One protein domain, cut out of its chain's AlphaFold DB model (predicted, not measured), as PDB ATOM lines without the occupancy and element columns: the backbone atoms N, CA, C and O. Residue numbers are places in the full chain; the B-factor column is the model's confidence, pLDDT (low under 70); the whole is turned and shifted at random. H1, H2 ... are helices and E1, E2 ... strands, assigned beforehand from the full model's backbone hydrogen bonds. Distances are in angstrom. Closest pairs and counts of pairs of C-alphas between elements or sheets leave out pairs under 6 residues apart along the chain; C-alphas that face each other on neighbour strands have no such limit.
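Overview. This is residues 79 to 245 of the 246 residues of an uncharacterized protein of Armatimonadetes bacterium (UniProt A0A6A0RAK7). Two strongly twisted sheets lie face to face as a sandwich, E2, E3, E4, E8 and E7 in one and E6, E5, E9 and E10 in the other, their strands crossed at 53 degrees. A small third sheet of E1, E11 and E12 sits at one end, beside the turn of the hairpin E7 and E8, and the short helices H1 and H2 are on the four-stranded sheet. The printed part has 167 residues, with two named helices and twelve named strands in the order E1 E2 H1 E3 E4 E5 E6 H2 E7 E8 E9 E10 E11 E12. The class is mostly strand; the two large sheets are antiparallel, the small one mixed. The whole is compact and rounded, with a radius of gyration of the C-alphas of 14.4 A and spans of 40 by 37 by 29 A.

Arrangement. The largest sheet runs E2, residues 87 to 89, E3, 107 to 113, E4, 116 to 122, E8, 179 to 187, and E7, 172 to 176. Within hydrogen-bond range are N 108 and O 88 at 2.8 A, N 111 and O 118 at 2.8 A, N 119 and O 182 at 3.0 A, and N 174 and O 181 at 2.8 A. Facing it, the second sheet runs E6, 143 to 152, E5, 132 to 140, E9, 193 to 202, and E10, 205 to 214, with N 150 and O 134 at 2.8 A, N 195 and O 137 at 2.8 A, and N 200 and O 207 at 2.8 A. The parts that face each other are 9.2 A centre to centre. The closest C-alphas of E6 and E8 are those of Phe 146 and Ile 186, 5.5 A apart; of E2 and E10, Ala 88 and Ser 211, 5.5 A. H1, 97 to 100, has a height over the sheet of 7.6 A and only just lies over E10, with 3 of its C-alphas; H2, 156 to 159, at 7.3 A, is over none. Both are too short for an O i to N i+4 pair; the single O i to N i+3 pair is within range in H1 but not in H2. In the third sheet, E11, 229 to 232, is parallel to E1, 79 to 81, with N 231 and O 79 at 2.8 A, and antiparallel to E12, 241 to 244, with N 243 and O 230 at 2.8 A. The closest C-alphas of E7 and E12 are those of Cys 176 and Ser 244, 5.9 A apart.

Along the chain. E1 begins at C-alpha 79 (147.350, 60.189, 153.619) and E12 ends at C-alpha 244 (138.330, 56.767, 149.351). E6, 26.7 A long, bends by 54 degrees at residue 146; E9, 25.8 A, by 62 degrees at 198; E10, 26.3 A, by 68 degrees at 208. E5 is 25.9 A long and E8 22.6 A.

Size, cuts and confidence. The C-alphas of Ser 142 and Thr 242, the two farthest apart, are 40.3 A apart. The links H2 to E7 and E10 to E11 are long. The printed part has no cut, and no printed residue is under 70 in pLDDT.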
ATOM      1  N   TYR A  79     145.983  59.787 153.945       93.94
ATOM      2  CA  TYR A  79     147.350  60.189 153.619       93.94
ATOM      3  C   TYR A  79     147.351  61.389 152.678       93.94
ATOM      4  O   TYR A  79     146.784  61.321 151.586       93.94
ATOM      5  N   ASP A  80     147.986  62.480 153.100       97.19
ATOM      6  CA  ASP A  80     148.241  63.634 152.242       97.19
ATOM      7  C   ASP A  80     149.348  63.278 151.244       97.19
ATOM      8  O   ASP A  80     150.520  63.188 151.609       97.19
ATOM      9  N   VAL A  81     148.978  63.070 149.978       97.31
ATOM     10  CA  VAL A  81     149.939  62.726 148.927       97.31
ATOM     11  C   VAL A  81     150.752  63.979 148.582       97.31
ATOM     12  O   VAL A  81     150.169  64.975 148.132       97.31
ATOM     13  N   PRO A  82     152.083  63.971 148.781       97.31
ATOM     14  CA  PRO A  82     152.926  65.114 148.449       97.31
ATOM     15  C   PRO A  82     152.884  65.405 146.945       97.31
ATOM     16  O   PRO A  82     152.726  64.505 146.132       97.31
ATOM     17  N   ALA A  83     153.061  66.663 146.544       97.12
ATOM     18  CA  ALA A  83     153.241  66.968 145.127       97.12
ATOM     19  C   ALA A  83     154.586  66.406 144.638       97.12
ATOM     20  O   ALA A  83     155.610  66.606 145.294       97.12
ATOM     21  N   THR A  84     154.587  65.750 143.479       97.62
ATOM     22  CA  THR A  84     155.811  65.293 142.809       97.62
ATOM     23  C   THR A  84     156.227  66.274 141.710       97.62
ATOM     24  O   THR A  84     155.362  66.792 140.999       97.62
ATOM     25  N   PRO A  85     157.530  66.559 141.541       96.06
ATOM     26  CA  PRO A  85     158.021  67.299 140.383       96.06
ATOM     27  C   PRO A  85     158.120  66.426 139.122       96.06
ATOM     28  O   PRO A  85     158.283  66.964 138.027       96.06
ATOM     29  N   ILE A  86     158.028  65.099 139.255       97.62
ATOM     30  CA  ILE A  86     158.170  64.153 138.147       97.62
ATOM     31  C   ILE A  86     156.789  63.865 137.561       97.62
ATOM     32  O   ILE A  86     156.088  62.935 137.963       97.62
ATOM     33  N   VAL A  87     156.398  64.713 136.612       98.06
ATOM     34  CA  VAL A  87     155.092  64.679 135.949       98.06
ATOM     35  C   VAL A  87     155.282  64.680 134.438       98.06
ATOM     36  O   VAL A  87     156.081  65.457 133.914       98.06
ATOM     37  N   ALA A  88     154.518  63.852 133.727       98.19
ATOM     38  CA  ALA A  88     154.401  63.944 132.277       98.19
ATOM     39  C   ALA A  88     152.967  63.716 131.799       98.19
ATOM     40  O   ALA A  88     152.257  62.844 132.294       98.19
ATOM     41  N   GLU A  89     152.554  64.502 130.810       98.31
ATOM     42  CA  GLU A  89     151.274  64.331 130.123       98.31
ATOM     43  C   GLU A  89     151.305  63.084 129.240       98.31
ATOM     44  O   GLU A  89     152.287  62.827 128.537       98.31
ATOM     45  N   LEU A  90     150.214  62.323 129.260       98.44
ATOM     46  CA  LEU A  90     150.014  61.219 128.337       98.44
ATOM     47  C   LEU A  90     149.603  61.776 126.972       98.44
ATOM     48  O   LEU A  90     148.738  62.648 126.864       98.44
ATOM     49  N   GLN A  91     150.258  61.271 125.931       97.81
ATOM     50  CA  GLN A  91     150.016  61.626 124.538       97.81
ATOM     51  C   GLN A  91     149.799  60.356 123.707       97.81
ATOM     52  O   GLN A  91     150.466  59.345 123.952       97.81
ATOM     53  N   PRO A  92     148.901  60.376 122.709       96.88
ATOM     54  CA  PRO A  92     148.638  59.211 121.875       96.88
ATOM     55  C   PRO A  92     149.877  58.812 121.071       96.88
ATOM     56  O   PRO A  92     150.483  59.641 120.388       96.88
ATOM     57  N   TYR A  93     150.236  57.528 121.120       93.31
ATOM     58  CA  TYR A  93     151.296  56.956 120.276       93.31
ATOM     59  C   TYR A  93     150.733  56.221 119.045       93.31
ATOM     60  O   TYR A  93     151.483  55.883 118.127       93.31
ATOM     61  N   SER A  94     149.416  56.000 118.999       90.62
ATOM     62  CA  SER A  94     148.673  55.439 117.867       90.62
ATOM     63  C   SER A  94     147.433  56.291 117.560       90.62
ATOM     64  O   SER A  94     147.049  57.166 118.339       90.62
ATOM     65  N   ALA A  95     146.783  56.042 116.418       84.56
ATOM     66  CA  ALA A  95     145.519  56.706 116.096       84.56
ATOM     67  C   ALA A  95     144.402  56.328 117.089       84.56
ATOM     68  O   ALA A  95     143.702  57.223 117.563       84.56
ATOM     69  N   GLY A  96     144.278  55.043 117.454       82.06
ATOM     70  CA  GLY A  96     143.260  54.581 118.404       82.06
ATOM     71  C   GLY A  96     143.480  55.103 119.825       82.06
ATOM     72  O   GLY A  96     142.519  55.343 120.545       82.06
ATOM     73  N   GLY A  97     144.722  55.420 120.209       80.38
ATOM     74  CA  GLY A  97     145.018  56.037 121.505       80.38
ATOM     75  C   GLY A  97     144.328  57.385 121.741       80.38
ATOM     76  O   GLY A  97     144.001  57.723 122.878       80.38
ATOM     77  N   SER A  98     144.057  58.146 120.674       87.38
ATOM     78  CA  SER A  98     143.320  59.419 120.769       87.38
ATOM     79  C   SER A  98     141.817  59.251 121.012       87.38
ATOM     80  O   SER A  98     141.140  60.229 121.315       87.38
ATOM     81  N   GLU A  99     141.298  58.027 120.887       91.44
ATOM     82  CA  GLU A  99     139.890  57.699 121.124       91.44
ATOM     83  C   GLU A  99     139.632  57.229 122.566       91.44
ATOM     84  O   GLU A  99     138.479  57.222 122.993       91.44
ATOM     85  N   LEU A 100     140.677  56.866 123.328       91.44
ATOM     86  CA  LEU A 100     140.538  56.428 124.725       91.44
ATOM     87  C   LEU A 100     140.189  57.584 125.668       91.44
ATOM     88  O   LEU A 100     139.323  57.452 126.528       91.44
ATOM     89  N   PHE A 101     140.886  58.707 125.518       94.62
ATOM     90  CA  PHE A 101     140.671  59.946 126.261       94.62
ATOM     91  C   PHE A 101     141.323  61.113 125.510       94.62
ATOM     92  O   PHE A 101     142.146  60.909 124.614       94.62
ATOM     93  N   ASP A 102     140.952  62.347 125.855       96.12
ATOM     94  CA  ASP A 102     141.483  63.533 125.183       96.12
ATOM     95  C   ASP A 102     143.015  63.632 125.380       96.12
ATOM     96  O   ASP A 102     143.508  63.476 126.499       96.12
ATOM     97  N   PRO A 103     143.811  63.900 124.328       95.19
ATOM     98  CA  PRO A 103     145.260  64.052 124.469       95.19
ATOM     99  C   PRO A 103     145.640  65.099 125.524       95.19
ATOM    100  O   PRO A 103     145.160  66.234 125.481       95.19
ATOM    101  N   GLY A 104     146.517  64.726 126.459       95.56
ATOM    102  CA  GLY A 104     146.936  65.581 127.573       95.56
ATOM    103  C   GLY A 104     145.924  65.707 128.720       95.56
ATOM    104  O   GLY A 104     146.218  66.394 129.695       95.56
ATOM    105  N   SER A 105     144.763  65.040 128.665       97.62
ATOM    106  CA  SER A 105     143.799  65.047 129.778       97.62
ATOM    107  C   SER A 105     144.223  64.167 130.955       97.62
ATOM    108  O   SER A 105     143.588  64.211 132.006       97.62
ATOM    109  N   VAL A 106     145.267  63.353 130.782       98.38
ATOM    110  CA  VAL A 106     145.819  62.468 131.810       98.38
ATOM    111  C   VAL A 106     147.306  62.757 131.986       98.38
ATOM    112  O   VAL A 106     148.033  62.963 131.013       98.38
ATOM    113  N   GLN A 107     147.773  62.747 133.230       98.56
ATOM    114  CA  GLN A 107     149.180  62.902 133.593       98.56
ATOM    115  C   GLN A 107     149.667  61.701 134.409       98.56
ATOM    116  O   GLN A 107     148.991  61.260 135.336       98.56
ATOM    117  N   ALA A 108     150.876  61.229 134.119       98.56
ATOM    118  CA  ALA A 108     151.619  60.293 134.953       98.56
ATOM    119  C   ALA A 108     152.424  61.075 135.997       98.56
ATOM    120  O   ALA A 108     153.323  61.843 135.650       98.56
ATOM    121  N   HIS A 109     152.089  60.887 137.271       98.69
ATOM    122  CA  HIS A 109     152.776  61.477 138.421       98.69
ATOM    123  C   HIS A 109     153.593  60.390 139.114       98.69
ATOM    124  O   HIS A 109     153.020  59.403 139.571       98.69
ATOM    125  N   TRP A 110     154.910  60.558 139.199       98.69
ATOM    126  CA  TRP A 110     155.820  59.519 139.683       98.69
ATOM    127  C   TRP A 110     156.248  59.732 141.135       98.69
ATOM    128  O   TRP A 110     156.579  60.843 141.549       98.69
ATOM    129  N   TYR A 111     156.261  58.639 141.887       98.69
ATOM    130  CA  TYR A 111     156.574  58.532 143.309       98.69
ATOM    131  C   TYR A 111     157.477  57.320 143.541       98.69
ATOM    132  O   TYR A 111     157.750  56.554 142.617       98.69
ATOM    133  N   GLN A 112     157.899  57.119 144.784       98.31
ATOM    134  CA  GLN A 112     158.610  55.921 145.211       98.31
ATOM    135  C   GLN A 112     157.924  55.226 146.386       98.31
ATOM    136  O   GLN A 112     157.281  55.870 147.219       98.31
ATOM    137  N   TRP A 113     158.092  53.908 146.457       97.94
ATOM    138  CA  TRP A 113     157.670  53.082 147.579       97.94
ATOM    139  C   TRP A 113     158.439  51.764 147.602       97.94
ATOM    140  O   TRP A 113     158.557  51.105 146.575       97.94
ATOM    141  N   ASP A 114     158.959  51.380 148.770       96.94
ATOM    142  CA  ASP A 114     159.669  50.107 148.983       96.94
ATOM    143  C   ASP A 114     160.756  49.800 147.926       96.94
ATOM    144  O   ASP A 114     160.925  48.678 147.457       96.94
ATOM    145  N   GLY A 115     161.495  50.836 147.505       97.38
ATOM    146  CA  GLY A 115     162.560  50.716 146.504       97.38
ATOM    147  C   GLY A 115     162.090  50.609 145.048       97.38
ATOM    148  O   GLY A 115     162.927  50.428 144.165       97.38
ATOM    149  N   LEU A 116     160.792  50.760 144.778       98.44
ATOM    150  CA  LEU A 116     160.193  50.755 143.442       98.44
ATOM    151  C   LEU A 116     159.565  52.112 143.112       98.44
ATOM    152  O   LEU A 116     159.101  52.832 143.998       98.44
ATOM    153  N   TYR A 117     159.514  52.459 141.827       98.69
ATOM    154  CA  TYR A 117     158.695  53.580 141.378       98.69
ATOM    155  C   TYR A 117     157.204  53.226 141.446       98.69
ATOM    156  O   TYR A 117     156.792  52.094 141.171       98.69
ATOM    157  N   VAL A 118     156.383  54.227 141.746       98.69
ATOM    158  CA  VAL A 118     154.921  54.173 141.676       98.69
ATOM    159  C   VAL A 118     154.447  55.290 140.754       98.69
ATOM    160  O   VAL A 118     154.903  56.425 140.879       98.69
ATOM    161  N   VAL A 119     153.526  54.995 139.844       98.75
ATOM    162  CA  VAL A 119     152.915  55.999 138.962       98.75
ATOM    163  C   VAL A 119     151.438  56.168 139.300       98.75
ATOM    164  O   VAL A 119     150.693  55.196 139.369       98.75
ATOM    165  N   LEU A 120     151.011  57.410 139.526       98.56
ATOM    166  CA  LEU A 120     149.610  57.805 139.674       98.56
ATOM    167  C   LEU A 120     149.135  58.413 138.352       98.56
ATOM    168  O   LEU A 120     149.737  59.373 137.867       98.56
ATOM    169  N   TYR A 121     148.033  57.906 137.802       98.50
ATOM    170  CA  TYR A 121     147.442  58.419 136.565       98.50
ATOM    171  C   TYR A 121     146.356  59.448 136.887       98.50
ATOM    172  O   TYR A 121     145.186  59.127 137.080       98.50
ATOM    173  N   ARG A 122     146.766  60.712 136.997       98.19
ATOM    174  CA  ARG A 122     145.904  61.852 137.338       98.19
ATOM    175  C   ARG A 122     145.071  62.272 136.130       98.19
ATOM    176  O   ARG A 122     145.599  62.310 135.026       98.19
ATOM    177  N   GLY A 123     143.791  62.586 136.334       97.69
ATOM    178  CA  GLY A 123     142.836  62.915 135.261       97.69
ATOM    179  C   GLY A 123     142.089  61.710 134.668       97.69
ATOM    180  O   GLY A 123     141.062  61.894 134.022       97.69
ATOM    181  N   PHE A 124     142.543  60.481 134.936       97.69
ATOM    182  CA  PHE A 124     141.788  59.257 134.650       97.69
ATOM    183  C   PHE A 124     140.873  58.918 135.839       97.69
ATOM    184  O   PHE A 124     141.327  58.972 136.982       97.69
ATOM    185  N   ASP A 125     139.605  58.574 135.594       97.44
ATOM    186  CA  ASP A 125     138.654  58.179 136.645       97.44
ATOM    187  C   ASP A 125     138.553  56.655 136.733       97.44
ATOM    188  O   ASP A 125     137.782  56.030 136.016       97.44
ATOM    189  N   ALA A 126     139.302  56.043 137.652       97.00
ATOM    190  CA  ALA A 126     139.285  54.589 137.842       97.00
ATOM    191  C   ALA A 126     137.917  54.023 138.274       97.00
ATOM    192  O   ALA A 126     137.701  52.809 138.169       97.00
ATOM    193  N   GLY A 127     137.023  54.877 138.787       96.31
ATOM    194  CA  GLY A 127     135.720  54.504 139.326       96.31
ATOM    195  C   GLY A 127     134.612  54.395 138.279       96.31
ATOM    196  O   GLY A 127     133.524  53.916 138.603       96.31
ATOM    197  N   ASP A 128     134.866  54.808 137.035       96.25
ATOM    198  CA  ASP A 128     133.886  54.760 135.944       96.25
ATOM    199  C   ASP A 128     133.643  53.335 135.399       96.25
ATOM    200  O   ASP A 128     132.653  53.089 134.705       96.25
ATOM    201  N   GLY A 129     134.509  52.382 135.763       94.75
ATOM    202  CA  GLY A 129     134.447  50.991 135.319       94.75
ATOM    203  C   GLY A 129     135.140  50.721 133.981       94.75
ATOM    204  O   GLY A 129     135.060  49.597 133.490       94.75
ATOM    205  N   SER A 130     135.813  51.712 133.393       95.88
ATOM    206  CA  SER A 130     136.551  51.576 132.141       95.88
ATOM    207  C   SER A 130     137.683  50.565 132.297       95.88
ATOM    208  O   SER A 130     138.499  50.652 133.220       95.88
ATOM    209  N   ALA A 131     137.713  49.592 131.388       97.38
ATOM    210  CA  ALA A 131     138.807  48.641 131.291       97.38
ATOM    211  C   ALA A 131     140.025  49.346 130.685       97.38
ATOM    212  O   ALA A 131     139.881  50.070 129.701       97.38
ATOM    213  N   ILE A 132     141.207  49.155 131.268       98.00
ATOM    214  CA  ILE A 132     142.456  49.738 130.764       98.00
ATOM    215  C   ILE A 132     143.643  48.864 131.166       98.00
ATOM    216  O   ILE A 132     143.675  48.320 132.268       98.00
ATOM    217  N   CYS A 133     144.622  48.719 130.281       98.31
ATOM    218  CA  CYS A 133     145.913  48.129 130.596       98.31
ATOM    219  C   CYS A 133     146.875  49.254 130.980       98.31
ATOM    220  O   CYS A 133     147.190  50.117 130.159       98.31
ATOM    221  N   ALA A 134     147.285  49.295 132.246       98.38
ATOM    222  CA  ALA A 134     148.294  50.239 132.702       98.38
ATOM    223  C   ALA A 134     149.674  49.609 132.530       98.38
ATOM    224  O   ALA A 134     149.917  48.529 133.071       98.38
ATOM    225  N   GLY A 135     150.559  50.284 131.806       98.06
ATOM    226  CA  GLY A 135     151.916  49.820 131.556       98.06
ATOM    227  C   GLY A 135     152.966  50.778 132.100       98.06
ATOM    228  O   GLY A 135     152.723  51.966 132.332       98.06
ATOM    229  N   ASN A 136     154.167  50.255 132.313       98.56
ATOM    230  CA  ASN A 136     155.340  51.048 132.642       98.56
ATOM    231  C   ASN A 136     156.594  50.495 131.974       98.56
ATOM    232  O   ASN A 136     156.704  49.308 131.676       98.56
ATOM    233  N   SER A 137     157.593  51.354 131.816       98.56
ATOM    234  CA  SER A 137     158.970  50.950 131.529       98.56
ATOM    235  C   SER A 137     159.933  52.086 131.856       98.56
ATOM    236  O   SER A 137     159.519  53.213 132.128       98.56
ATOM    237  N   ILE A 138     161.233  51.807 131.808       98.62
ATOM    238  CA  ILE A 138     162.262  52.847 131.815       98.62
ATOM    239  C   ILE A 138     163.154  52.687 130.587       98.62
ATOM    240  O   ILE A 138     163.615  51.591 130.267       98.62
ATOM    241  N   GLN A 139     163.387  53.783 129.870       98.56
ATOM    242  CA  GLN A 139     164.349  53.829 128.780       98.56
ATOM    243  C   GLN A 139     165.711  54.252 129.326       98.56
ATOM    244  O   GLN A 139     165.944  55.426 129.625       98.56
ATOM    245  N   GLU A 140     166.612  53.283 129.427       98.19
ATOM    246  CA  GLU A 140     168.016  53.480 129.772       98.19
ATOM    247  C   GLU A 140     168.876  53.544 128.499       98.19
ATOM    248  O   GLU A 140     168.396  53.392 127.372       98.19
ATOM    249  N   ALA A 141     170.191  53.709 128.659       97.44
ATOM    250  CA  ALA A 141     171.125  53.697 127.533       97.44
ATOM    251  C   ALA A 141     171.116  52.370 126.739       97.44
ATOM    252  O   ALA A 141     171.436  52.370 125.550       97.44
ATOM    253  N   SER A 142     170.760  51.249 127.378       97.25
ATOM    254  CA  SER A 142     170.658  49.928 126.742       97.25
ATOM    255  C   SER A 142     169.326  49.677 126.029       97.25
ATOM    256  O   SER A 142     169.198  48.655 125.357       97.25
ATOM    257  N   GLY A 143     168.353  50.582 126.158       98.25
ATOM    258  CA  GLY A 143     166.994  50.419 125.642       98.25
ATOM    259  C   GLY A 143     165.944  50.405 126.751       98.25
ATOM    260  O   GLY A 143     166.178  50.908 127.847       98.25
ATOM    261  N   PHE A 144     164.769  49.856 126.439       98.12
ATOM    262  CA  PHE A 144     163.686  49.708 127.408       98.12
ATOM    263  C   PHE A 144     163.955  48.531 128.346       98.12
ATOM    264  O   PHE A 144     164.190  47.412 127.891       98.12
ATOM    265  N   ASN A 145     163.883  48.796 129.643       98.50
ATOM    266  CA  ASN A 145     163.992  47.816 130.713       98.50
ATOM    267  C   ASN A 145     162.748  47.880 131.610       98.50
ATOM    268  O   ASN A 145     161.977  48.842 131.544       98.50
ATOM    269  N   PHE A 146     162.579  46.854 132.453       98.06
ATOM    270  CA  PHE A 146     161.510  46.779 133.458       98.06
ATOM    271  C   PHE A 146     160.114  47.047 132.866       98.06
ATOM    272  O   PHE A 146     159.315  47.793 133.428       98.06
ATOM    273  N   ILE A 147     159.862  46.479 131.680       98.00
ATOM    274  CA  ILE A 147     158.566  46.574 131.009       98.00
ATOM    275  C   ILE A 147     157.588  45.673 131.755       98.00
ATOM    276  O   ILE A 147     157.855  44.476 131.898       98.00
ATOM    277  N   SER A 148     156.481  46.242 132.214       97.94
ATOM    278  CA  SER A 148     155.413  45.502 132.878       97.94
ATOM    279  C   SER A 148     154.070  46.176 132.660       97.94
ATOM    280  O   SER A 148     153.979  47.399 132.739       97.94
ATOM    281  N   ASP A 149     153.042  45.357 132.468       98.31
ATOM    282  CA  ASP A 149     151.666  45.767 132.215       98.31
ATOM    283  C   ASP A 149     150.718  45.134 133.237       98.31
ATOM    284  O   ASP A 149     150.974  44.050 133.761       98.31
ATOM    285  N   SER A 150     149.608  45.793 133.551       98.38
ATOM    286  CA  SER A 150     148.624  45.275 134.497       98.38
ATOM    287  C   SER A 150     147.205  45.692 134.109       98.38
ATOM    288  O   SER A 150     146.946  46.885 133.930       98.38
ATOM    289  N   PRO A 151     146.255  44.742 134.027       98.25
ATOM    290  CA  PRO A 151     144.875  45.052 133.679       98.25
ATOM    291  C   PRO A 151     144.128  45.705 134.847       98.25
ATOM    292  O   PRO A 151     144.203  45.241 135.984       98.25
ATOM    293  N   HIS A 152     143.340  46.735 134.550       97.88
ATOM    294  CA  HIS A 152     142.326  47.323 135.426       97.88
ATOM    295  C   HIS A 152     140.947  47.108 134.800       97.88
ATOM    296  O   HIS A 152     140.765  47.376 133.615       97.88
ATOM    297  N   ASN A 153     139.979  46.617 135.582       96.69
ATOM    298  CA  ASN A 153     138.592  46.365 135.153       96.69
ATOM    299  C   ASN A 153     138.416  45.521 133.864       96.69
ATOM    300  O   ASN A 153     137.376  45.601 133.214       96.69
ATOM    301  N   GLY A 154     139.382  44.670 133.509       96.50
ATOM    302  CA  GLY A 154     139.300  43.763 132.359       96.50
ATOM    303  C   GLY A 154     140.138  42.499 132.557       96.50
ATOM    304  O   GLY A 154     140.983  42.443 133.451       96.50
ATOM    305  N   ALA A 155     139.890  41.467 131.747       97.06
ATOM    306  CA  ALA A 155     140.737  40.276 131.733       97.06
ATOM    307  C   ALA A 155     142.041  40.545 130.965       97.06
ATOM    308  O   ALA A 155     142.059  41.330 130.015       97.06
ATOM    309  N   VAL A 156     143.130  39.865 131.340       96.50
ATOM    310  CA  VAL A 156     144.432  39.998 130.658       96.50
ATOM    311  C   VAL A 156     144.278  39.759 129.157       96.50
ATOM    312  O   VAL A 156     144.773  40.542 128.358       96.50
ATOM    313  N   GLU A 157     143.527  38.729 128.773       95.81
ATOM    314  CA  GLU A 157     143.321  38.320 127.382       95.81
ATOM    315  C   GLU A 157     142.425  39.282 126.580       95.81
ATOM    316  O   GLU A 157     142.292  39.129 125.368       95.81
ATOM    317  N   GLU A 158     141.781  40.248 127.238       95.25
ATOM    318  CA  GLU A 158     140.875  41.209 126.597       95.25
ATOM    319  C   GLU A 158     141.513  42.582 126.395       95.25
ATOM    320  O   GLU A 158     141.184  43.259 125.424       95.25
ATOM    321  N   ILE A 159     142.388  43.005 127.312       96.56
ATOM    322  CA  ILE A 159     142.933  44.373 127.322       96.56
ATOM    323  C   ILE A 159     144.456  44.448 127.409       96.56
ATOM    324  O   ILE A 159     145.012  45.501 127.116       96.56
ATOM    325  N   CYS A 160     145.131  43.359 127.772       97.44
ATOM    326  CA  CYS A 160     146.589  43.264 127.845       97.44
ATOM    327  C   CYS A 160     147.096  42.065 127.017       97.44
ATOM    328  O   CYS A 160     148.082  41.420 127.375       97.44
ATOM    329  N   ASP A 161     146.412  41.705 125.927       96.88
ATOM    330  CA  ASP A 161     146.747  40.513 125.150       96.88
ATOM    331  C   ASP A 161     147.983  40.744 124.275       96.88
ATOM    332  O   ASP A 161     148.017  41.627 123.415       96.88
ATOM    333  N   GLY A 162     149.004  39.910 124.469       93.69
ATOM    334  CA  GLY A 162     150.268  39.992 123.739       93.69
ATOM    335  C   GLY A 162     151.260  41.017 124.290       93.69
ATOM    336  O   GLY A 162     152.294  41.238 123.656       93.69
ATOM    337  N   VAL A 163     150.988  41.615 125.456       95.75
ATOM    338  CA  VAL A 163     151.989  42.423 126.166       95.75
ATOM    339  C   VAL A 163     153.187  41.554 126.571       95.75
ATOM    340  O   VAL A 163     153.027  40.360 126.852       95.75
ATOM    341  N   PRO A 164     154.412  42.108 126.594       94.56
ATOM    342  CA  PRO A 164     155.615  41.316 126.836       94.56
ATOM    343  C   PRO A 164     155.673  40.734 128.252       94.56
ATOM    344  O   PRO A 164     156.319  39.702 128.454       94.56
ATOM    345  N   ARG A 165     155.031  41.390 129.229       97.06
ATOM    346  CA  ARG A 165     155.036  40.962 130.627       97.06
ATOM    347  C   ARG A 165     153.848  41.524 131.400       97.06
ATOM    348  O   ARG A 165     153.629  42.728 131.398       97.06
ATOM    349  N   ILE A 166     153.166  40.659 132.147       98.12
ATOM    350  CA  ILE A 166     152.200  41.071 133.169       98.12
ATOM    351  C   ILE A 166     152.926  41.238 134.506       98.12
ATOM    352  O   ILE A 166     153.738  40.385 134.872       98.12
ATOM    353  N   ALA A 167     152.655  42.336 135.209       98.06
ATOM    354  CA  ALA A 167     153.213  42.618 136.526       98.06
ATOM    355  C   ALA A 167     152.794  41.546 137.546       98.06
ATOM    356  O   ALA A 167     151.647  41.094 137.564       98.06
ATOM    357  N   GLU A 168     153.725  41.158 138.417       95.50
ATOM    358  CA  GLU A 168     153.473  40.220 139.512       95.50
ATOM    359  C   GLU A 168     153.519  40.945 140.868       95.50
ATOM    360  O   GLU A 168     154.284  41.899 141.020       95.50
ATOM    361  N   PRO A 169     152.757  40.491 141.886       95.06
ATOM    362  CA  PRO A 169     152.779  41.110 143.207       95.06
ATOM    363  C   PRO A 169     154.201  41.235 143.793       95.06
ATOM    364  O   PRO A 169     154.979  40.281 143.708       95.06
ATOM    365  N   PRO A 170     154.536  42.362 144.455       95.88
ATOM    366  CA  PRO A 170     153.626  43.435 144.872       95.88
ATOM    367  C   PRO A 170     153.293  44.456 143.770       95.88
ATOM    368  O   PRO A 170     152.461  45.331 144.003       95.88
ATOM    369  N   SER A 171     153.920  44.352 142.598       98.38
ATOM    370  CA  SER A 171     153.685  45.229 141.454       98.38
ATOM    371  C   SER A 171     152.342  44.928 140.781       98.38
ATOM    372  O   SER A 171     151.796  43.827 140.882       98.38
ATOM    373  N   GLY A 172     151.793  45.929 140.099       98.19
ATOM    374  CA  GLY A 172     150.481  45.859 139.463       98.19
ATOM    375  C   GLY A 172     149.693  47.153 139.604       98.19
ATOM    376  O   GLY A 172     150.107  48.091 140.293       98.19
ATOM    377  N   VAL A 173     148.560  47.209 138.909       98.25
ATOM    378  CA  VAL A 173     147.625  48.332 138.966       98.25
ATOM    379  C   VAL A 173     146.657  48.167 140.134       98.25
ATOM    380  O   VAL A 173     146.194  47.070 140.447       98.25
ATOM    381  N   PHE A 174     146.336  49.283 140.768       97.88
ATOM    382  CA  PHE A 174     145.418  49.384 141.885       97.88
ATOM    383  C   PHE A 174     144.506  50.591 141.676       97.88
ATOM    384  O   PHE A 174     144.896  51.600 141.081       97.88
ATOM    385  N   ALA A 175     143.297  50.502 142.218       97.50
ATOM    386  CA  ALA A 175     142.331  51.588 142.199       97.50
ATOM    387  C   ALA A 175     141.880  51.941 143.619       97.50
ATOM    388  O   ALA A 175     141.707  51.070 144.472       97.50
ATOM    389  N   CYS A 176     141.679  53.232 143.865       96.94
ATOM    390  CA  CYS A 176     141.120  53.771 145.098       96.94
ATOM    391  C   CYS A 176     140.096  54.860 144.757       96.94
ATOM    392  O   CYS A 176     140.449  56.026 144.553       96.94
ATOM    393  N   GLY A 177     138.820  54.482 144.663       96.12
ATOM    394  CA  GLY A 177     137.791  55.380 144.141       96.12
ATOM    395  C   GLY A 177     138.123  55.775 142.701       96.12
ATOM    396  O   GLY A 177     138.256  54.901 141.851       96.12
ATOM    397  N   SER A 178     138.297  57.073 142.442       97.00
ATOM    398  CA  SER A 178     138.695  57.586 141.126       97.00
ATOM    399  C   SER A 178     140.199  57.510 140.847       97.00
ATOM    400  O   SER A 178     140.612  57.696 139.709       97.00
ATOM    401  N   LEU A 179     141.045  57.254 141.853       98.00
ATOM    402  CA  LEU A 179     142.495  57.224 141.670       98.00
ATOM    403  C   LEU A 179     142.948  55.874 141.104       98.00
ATOM    404  O   LEU A 179     142.764  54.851 141.763       98.00
ATOM    405  N   LEU A 180     143.616  55.895 139.949       98.38
ATOM    406  CA  LEU A 180     144.392  54.772 139.421       98.38
ATOM    407  C   LEU A 180     145.877  54.970 139.744       98.38
ATOM    408  O   LEU A 180     146.436  56.039 139.477       98.38
ATOM    409  N   TYR A 181     146.533  53.944 140.272       98.56
ATOM    410  CA  TYR A 181     147.985  53.935 140.428       98.56
ATOM    411  C   TYR A 181     148.569  52.558 140.143       98.56
ATOM    412  O   TYR A 181     147.888  51.545 140.266       98.56
ATOM    413  N   MET A 182     149.843  52.517 139.773       98.38
ATOM    414  CA  MET A 182     150.570  51.280 139.518       98.38
ATOM    415  C   MET A 182     151.869  51.267 140.314       98.38
ATOM    416  O   MET A 182     152.692  52.173 140.178       98.38
ATOM    417  N   VAL A 183     152.054  50.228 141.131       98.62
ATOM    418  CA  VAL A 183     153.371  49.894 141.685       98.62
ATOM    419  C   VAL A 183     154.140  49.204 140.566       98.62
ATOM    420  O   VAL A 183     153.722  48.150 140.085       98.62
ATOM    421  N   THR A 184     155.218  49.829 140.102       98.62
ATOM    422  CA  THR A 184     155.981  49.335 138.949       98.62
ATOM    423  C   THR A 184     156.957  48.233 139.356       98.62
ATOM    424  O   THR A 184     157.142  47.944 140.537       98.62
ATOM    425  N   GLU A 185     157.612  47.614 138.378       98.06
ATOM    426  CA  GLU A 185     158.788  46.760 138.600       98.06
ATOM    427  C   GLU A 185     160.116  47.521 138.417       98.06
ATOM    428  O   GLU A 185     161.173  46.898 138.330       98.06
ATOM    429  N   ILE A 186     160.072  48.856 138.314       98.50
ATOM    430  CA  ILE A 186     161.241  49.707 138.070       98.50
ATOM    431  C   ILE A 186     161.884  50.056 139.420       98.50
ATOM    432  O   ILE A 186     161.256  50.759 140.218       98.50
ATOM    433  N   PRO A 187     163.131  49.628 139.686       98.44
ATOM    434  CA  PRO A 187     163.861  50.034 140.879       98.44
ATOM    435  C   PRO A 187     164.097  51.547 140.909       98.44
ATOM    436  O   PRO A 187     164.374  52.158 139.878       98.44
ATOM    437  N   VAL A 188     164.045  52.159 142.092       98.06
ATOM    438  CA  VAL A 188     164.246  53.613 142.238       98.06
ATOM    439  C   VAL A 188     165.664  54.086 141.914       98.06
ATOM    440  O   VAL A 188     165.871  55.263 141.623       98.06
ATOM    441  N   ASP A 189     166.641  53.180 141.944       97.38
ATOM    442  CA  ASP A 189     168.026  53.440 141.554       97.38
ATOM    443  C   ASP A 189     168.271  53.292 140.041       97.38
ATOM    444  O   ASP A 189     169.372  53.587 139.567       97.38
ATOM    445  N   ALA A 190     167.256  52.888 139.266       98.00
ATOM    446  CA  ALA A 190     167.314  52.893 137.812       98.00
ATOM    447  C   ALA A 190     167.324  54.335 137.278       98.00
ATOM    448  O   ALA A 190     166.553  55.192 137.717       98.00
ATOM    449  N   VAL A 191     168.199  54.598 136.302       98.06
ATOM    450  CA  VAL A 191     168.410  55.935 135.728       98.06
ATOM    451  C   VAL A 191     168.075  55.927 134.243       98.06
ATOM    452  O   VAL A 191     168.728  55.263 133.437       98.06
ATOM    453  N   GLY A 192     167.089  56.731 133.868       98.25
ATOM    454  CA  GLY A 192     166.603  56.844 132.498       98.25
ATOM    455  C   GLY A 192     165.363  57.726 132.383       98.25
ATOM    456  O   GLY A 192     165.073  58.535 133.267       98.25
ATOM    457  N   ASN A 193     164.628  57.567 131.287       98.69
ATOM    458  CA  ASN A 193     163.306  58.172 131.138       98.69
ATOM    459  C   ASN A 193     162.242  57.157 131.553       98.69
ATOM    460  O   ASN A 193     162.172  56.082 130.967       98.69
ATOM    461  N   LEU A 194     161.439  57.496 132.553       98.69
ATOM    462  CA  LEU A 194     160.276  56.739 132.992       98.69
ATOM    463  C   LEU A 194     159.153  56.910 131.970       98.69
ATOM    464  O   LEU A 194     158.849  58.035 131.569       98.69
ATOM    465  N   TYR A 195     158.545  55.797 131.574       98.69
ATOM    466  CA  TYR A 195     157.392  55.746 130.689       98.69
ATOM    467  C   TYR A 195     156.213  55.139 131.430       98.69
ATOM    468  O   TYR A 195     156.334  54.054 131.994       98.69
ATOM    469  N   GLY A 196     155.083  55.839 131.406       98.38
ATOM    470  CA  GLY A 196     153.803  55.354 131.917       98.38
ATOM    471  C   GLY A 196     152.800  55.349 130.778       98.38
ATOM    472  O   GLY A 196     152.707  56.349 130.051       98.38
ATOM    473  N   THR A 197     152.094  54.238 130.604       98.31
ATOM    474  CA  THR A 197     151.110  54.040 129.539       98.31
ATOM    475  C   THR A 197     149.747  53.692 130.110       98.31
ATOM    476  O   THR A 197     149.622  53.007 131.123       98.31
ATOM    477  N   LEU A 198     148.715  54.175 129.424       98.19
ATOM    478  CA  LEU A 198     147.358  53.661 129.533       98.19
ATOM    479  C   LEU A 198     146.920  53.264 128.131       98.19
ATOM    480  O   LEU A 198     146.901  54.097 127.218       98.19
ATOM    481  N   GLU A 199     146.611  51.989 127.956       97.31
ATOM    482  CA  GLU A 199     146.387  51.402 126.643       97.31
ATOM    483  C   GLU A 199     145.392  50.245 126.674       97.31
ATOM    484  O   GLU A 199     145.050  49.705 127.721       97.31
ATOM    485  N   ILE A 200     144.914  49.874 125.493       95.19
ATOM    486  CA  ILE A 200     144.196  48.634 125.234       95.19
ATOM    487  C   ILE A 200     145.027  47.863 124.219       95.19
ATOM    488  O   ILE A 200     145.228  48.323 123.095       95.19
ATOM    489  N   VAL A 201     145.517  46.693 124.616       89.62
ATOM    490  CA  VAL A 201     146.320  45.813 123.768       89.62
ATOM    491  C   VAL A 201     145.516  44.562 123.449       89.62
ATOM    492  O   VAL A 201     145.146  43.799 124.341       89.62
ATOM    493  N   VAL A 202     145.252  44.351 122.159       89.06
ATOM    494  CA  VAL A 202     144.542  43.169 121.653       89.06
ATOM    495  C   VAL A 202     145.364  42.541 120.536       89.06
ATOM    496  O   VAL A 202     145.700  43.206 119.553       89.06
ATOM    497  N   GLY A 203     145.716  41.258 120.669       83.12
ATOM    498  CA  GLY A 203     146.557  40.562 119.696       83.12
ATOM    499  C   GLY A 203     147.931  41.212 119.492       83.12
ATOM    500  O   GLY A 203     148.444  41.212 118.371       83.12
ATOM    501  N   GLY A 204     148.501  41.821 120.539       83.12
ATOM    502  CA  GLY A 204     149.793  42.516 120.500       83.12
ATOM    503  C   GLY A 204     149.786  43.870 119.778       83.12
ATOM    504  O   GLY A 204     150.849  44.453 119.569       83.12
ATOM    505  N   THR A 205     148.617  44.377 119.377       88.69
ATOM    506  CA  THR A 205     148.470  45.743 118.855       88.69
ATOM    507  C   THR A 205     147.901  46.624 119.957       88.69
ATOM    508  O   THR A 205     146.770  46.406 120.384       88.69
ATOM    509  N   GLY A 206     148.702  47.579 120.428       89.38
ATOM    510  CA  GLY A 206     148.302  48.549 121.442       89.38
ATOM    511  C   GLY A 206     147.711  49.808 120.820       89.38
ATOM    512  O   GLY A 206     148.320  50.411 119.931       89.38
ATOM    513  N   ASP A 207     146.542  50.206 121.308       94.88
ATOM    514  CA  ASP A 207     146.023  51.557 121.165       94.88
ATOM    515  C   ASP A 207     146.074  52.245 122.521       94.88
ATOM    516  O   ASP A 207     145.487  51.765 123.487       94.88
ATOM    517  N   GLY A 208     146.792  53.360 122.610       96.06
ATOM    518  CA  GLY A 208     147.074  53.943 123.911       96.06
ATOM    519  C   GLY A 208     147.737  55.301 123.880       96.06
ATOM    520  O   GLY A 208     148.077  55.863 122.831       96.06
ATOM    521  N   GLN A 209     147.929  55.823 125.083       98.00
ATOM    522  CA  GLN A 209     148.704  57.026 125.315       98.00
ATOM    523  C   GLN A 209     149.880  56.720 126.233       98.00
ATOM    524  O   GLN A 209     149.781  55.913 127.156       98.00
ATOM    525  N   SER A 210     151.004  57.373 125.962       98.00
ATOM    526  CA  SER A 210     152.245  57.222 126.711       98.00
ATOM    527  C   SER A 210     152.755  58.581 127.153       98.00
ATOM    528  O   SER A 210     152.533  59.600 126.497       98.00
ATOM    529  N   SER A 211     153.460  58.581 128.268       98.25
ATOM    530  CA  SER A 211     154.186  59.721 128.805       98.25
ATOM    531  C   SER A 211     155.665  59.368 128.926       98.25
ATOM    532  O   SER A 211     156.017  58.190 128.969       98.25
ATOM    533  N   ALA A 212     156.533  60.376 128.978       98.25
ATOM    534  CA  ALA A 212     157.960  60.185 129.208       98.25
ATOM    535  C   ALA A 212     158.510  61.315 130.081       98.25
ATOM    536  O   ALA A 212     158.302  62.489 129.775       98.25
ATOM    537  N   VAL A 213     159.239  60.970 131.141       98.38
ATOM    538  CA  VAL A 213     159.873  61.941 132.044       98.38
ATOM    539  C   VAL A 213     161.199  61.405 132.557       98.38
ATOM    540  O   VAL A 213     161.340  60.215 132.810       98.38
ATOM    541  N   THR A 214     162.202  62.263 132.700       98.44
ATOM    542  CA  THR A 214     163.490  61.849 133.264       98.44
ATOM    543  C   THR A 214     163.333  61.510 134.749       98.44
ATOM    544  O   THR A 214     162.772  62.297 135.506       98.44
ATOM    545  N   SER A 215     163.825  60.334 135.146       97.62
ATOM    546  CA  SER A 215     163.910  59.908 136.551       97.62
ATOM    547  C   SER A 215     164.818  60.833 137.369       97.62
ATOM    548  O   SER A 215     165.848  61.298 136.878       97.62
ATOM    549  N   ASP A 216     164.439  61.080 138.622       97.12
ATOM    550  CA  ASP A 216     165.231  61.847 139.586       97.12
ATOM    551  C   ASP A 216     164.863  61.442 141.020       97.12
ATOM    552  O   ASP A 216     163.936  61.974 141.637       97.12
ATOM    553  N   ILE A 217     165.587  60.464 141.563       95.25
ATOM    554  CA  ILE A 217     165.283  59.910 142.883       95.25
ATOM    555  C   ILE A 217     165.398  60.943 144.014       95.25
ATOM    556  O   ILE A 217     164.635  60.881 144.976       95.25
ATOM    557  N   ASP A 218     166.279  61.939 143.883       96.69
ATOM    558  CA  ASP A 218     166.505  62.951 144.925       96.69
ATOM    559  C   ASP A 218     165.285  63.865 145.122       96.69
ATOM    560  O   ASP A 218     165.121  64.482 146.180       96.69
ATOM    561  N   THR A 219     164.421  63.955 144.109       96.25
ATOM    562  CA  THR A 219     163.218  64.793 144.124       96.25
ATOM    563  C   THR A 219     161.914  63.996 144.066       96.25
ATOM    564  O   THR A 219     160.841  64.591 144.165       96.25
ATOM    565  N   THR A 220     161.988  62.663 143.975       97.88
ATOM    566  CA  THR A 220     160.820  61.772 143.942       97.88
ATOM    567  C   THR A 220     160.265  61.571 145.359       97.88
ATOM    568  O   THR A 220     160.945  60.978 146.197       97.88
ATOM    569  N   PRO A 221     159.040  62.019 145.677       98.19
ATOM    570  CA  PRO A 221     158.480  61.828 147.010       98.19
ATOM    571  C   PRO A 221     157.904  60.415 147.209       98.19
ATOM    572  O   PRO A 221     157.653  59.682 146.250       98.19
ATOM    573  N   GLU A 222     157.658  60.040 148.466       97.88
ATOM    574  CA  GLU A 222     157.039  58.757 148.814       97.88
ATOM    575  C   GLU A 222     155.514  58.759 148.598       97.88
ATOM    576  O   GLU A 222     154.815  59.744 148.869       97.88
ATOM    577  N   PHE A 223     154.987  57.618 148.161       97.25
ATOM    578  CA  PHE A 223     153.556  57.315 148.119       97.25
ATOM    579  C   PHE A 223     153.343  55.926 148.714       97.25
ATOM    580  O   PHE A 223     153.905  54.977 148.196       97.25
ATOM    581  N   GLU A 224     152.550  55.784 149.775       95.94
ATOM    582  CA  GLU A 224     152.259  54.477 150.381       95.94
ATOM    583  C   GLU A 224     150.997  53.851 149.750       95.94
ATOM    584  O   GLU A 224     149.903  54.373 149.969       95.94
ATOM    585  N   PRO A 225     151.103  52.751 148.979       95.75
ATOM    586  CA  PRO A 225     149.970  52.019 148.422       95.75
ATOM    587  C   PRO A 225     149.089  51.363 149.487       95.75
ATOM    588  O   PRO A 225     149.515  51.080 150.603       95.75
ATOM    589  N   GLY A 226     147.861  51.006 149.102       93.81
ATOM    590  CA  GLY A 226     146.986  50.161 149.925       93.81
ATOM    591  C   GLY A 226     146.350  50.835 151.150       93.81
ATOM    592  O   GLY A 226     145.716  50.147 151.952       93.81
ATOM    593  N   LEU A 227     146.469  52.157 151.302       94.50
ATOM    594  CA  LEU A 227     145.728  52.905 152.319       94.50
ATOM    595  C   LEU A 227     144.239  53.001 151.969       94.50
ATOM    596  O   LEU A 227     143.837  52.761 150.838       94.50
ATOM    597  N   SER A 228     143.405  53.355 152.949       94.94
ATOM    598  CA  SER A 228     141.945  53.449 152.789       94.94
ATOM    599  C   SER A 228     141.458  54.762 152.168       94.94
ATOM    600  O   SER A 228     140.311  54.845 151.722       94.94
ATOM    601  N   SER A 229     142.286  55.809 152.196       96.19
ATOM    602  CA  SER A 229     141.994  57.090 151.554       96.19
ATOM    603  C   SER A 229     143.254  57.924 151.333       96.19
ATOM    604  O   SER A 229     144.210  57.855 152.105       96.19
ATOM    605  N   TYR A 230     143.208  58.773 150.310       97.31
ATOM    606  CA  TYR A 230     144.274  59.708 149.961       97.31
ATOM    607  C   TYR A 230     143.710  61.120 149.828       97.31
ATOM    608  O   TYR A 230     142.579  61.296 149.377       97.31
ATOM    609  N   VAL A 231     144.493  62.130 150.192       97.62
ATOM    610  CA  VAL A 231     144.215  63.538 149.901       97.62
ATOM    611  C   VAL A 231     145.194  63.990 148.832       97.62
ATOM    612  O   VAL A 231     146.403  63.997 149.038       97.62
ATOM    613  N   LEU A 232     144.661  64.345 147.670       97.75
ATOM    614  CA  LEU A 232     145.440  64.726 146.504       97.75
ATOM    615  C   LEU A 232     145.498  66.251 146.383       97.75
ATOM    616  O   LEU A 232     144.470  66.929 146.461       97.75
ATOM    617  N   ALA A 233     146.687  66.801 146.139       97.19
ATOM    618  CA  ALA A 233     146.825  68.195 145.718       97.19
ATOM    619  C   ALA A 233     146.196  68.402 144.330       97.19
ATOM    620  O   ALA A 233     146.249  67.495 143.502       97.19
ATOM    621  N   ALA A 234     145.626  69.579 144.065       97.25
ATOM    622  CA  ALA A 234     145.111  69.922 142.738       97.25
ATOM    623  C   ALA A 234     146.230  69.946 141.683       97.25
ATOM    624  O   ALA A 234     147.372  70.296 141.991       97.25
ATOM    625  N   THR A 235     145.883  69.607 140.446       97.31
ATOM    626  CA  THR A 235     146.771  69.605 139.277       97.31
ATOM    627  C   THR A 235     146.108  70.354 138.117       97.31
ATOM    628  O   THR A 235     145.007  70.892 138.258       97.31
ATOM    629  N   ASP A 236     146.768  70.395 136.959       95.56
ATOM    630  CA  ASP A 236     146.181  70.968 135.743       95.56
ATOM    631  C   ASP A 236     145.077  70.079 135.140       95.56
ATOM    632  O   ASP A 236     144.224  70.579 134.407       95.56
ATOM    633  N   VAL A 237     145.068  68.778 135.461       97.00
ATOM    634  CA  VAL A 237     144.124  67.789 134.905       97.00
ATOM    635  C   VAL A 237     143.036  67.355 135.885       97.00
ATOM    636  O   VAL A 237     142.037  66.772 135.472       97.00
ATOM    637  N   ASP A 238     143.180  67.651 137.180       95.31
ATOM    638  CA  ASP A 238     142.163  67.333 138.180       95.31
ATOM    639  C   ASP A 238     142.177  68.309 139.378       95.31
ATOM    640  O   ASP A 238     143.225  68.839 139.756       95.31
ATOM    641  N   PRO A 239     141.022  68.555 140.026       96.19
ATOM    642  CA  PRO A 239     140.919  69.512 141.128       96.19
ATOM    643  C   PRO A 239     141.509  69.017 142.465       96.19
ATOM    644  O   PRO A 239     141.468  69.759 143.448       96.19
ATOM    645  N   GLY A 240     142.039  67.793 142.537       95.62
ATOM    646  CA  GLY A 240     142.490  67.147 143.767       95.62
ATOM    647  C   GLY A 240     141.342  66.775 144.710       95.62
ATOM    648  O   GLY A 240     140.201  66.564 144.299       95.62
ATOM    649  N   GLY A 241     141.649  66.708 146.005       96.88
ATOM    650  CA  GLY A 241     140.698  66.379 147.066       96.88
ATOM    651  C   GLY A 241     140.856  64.961 147.611       96.88
ATOM    652  O   GLY A 241     141.835  64.269 147.339       96.88
ATOM    653  N   THR A 242     139.907  64.550 148.450       96.88
ATOM    654  CA  THR A 242     139.942  63.240 149.108       96.88
ATOM    655  C   THR A 242     139.355  62.154 148.210       96.88
ATOM    656  O   THR A 242     138.209  62.268 147.778       96.88
ATOM    657  N   VAL A 243     140.106  61.073 148.011       96.56
ATOM    658  CA  VAL A 243     139.648  59.821 147.395       96.56
ATOM    659  C   VAL A 243     139.595  58.712 148.449       96.56
ATOM    660  O   VAL A 243     140.466  58.637 149.315       96.56
ATOM    661  N   SER A 244     138.566  57.866 148.399       95.75
ATOM    662  CA  SER A 244     138.330  56.767 149.351       95.75
ATOM    663  C   SER A 244     138.312  55.433 148.614       95.75
ATOM    664  O   SER A 244     137.712  55.347 147.546       95.75
ATOM    665  N   CYS A 245     138.917  54.390 149.188       92.81
ATOM    666  CA  CYS A 245     139.193  53.148 148.455       92.81
ATOM    667  C   CYS A 245     138.091  52.077 148.510       92.81
ATOM    668  O   CYS A 245     138.254  51.036 147.880       92.81
TER     669      CYS A 245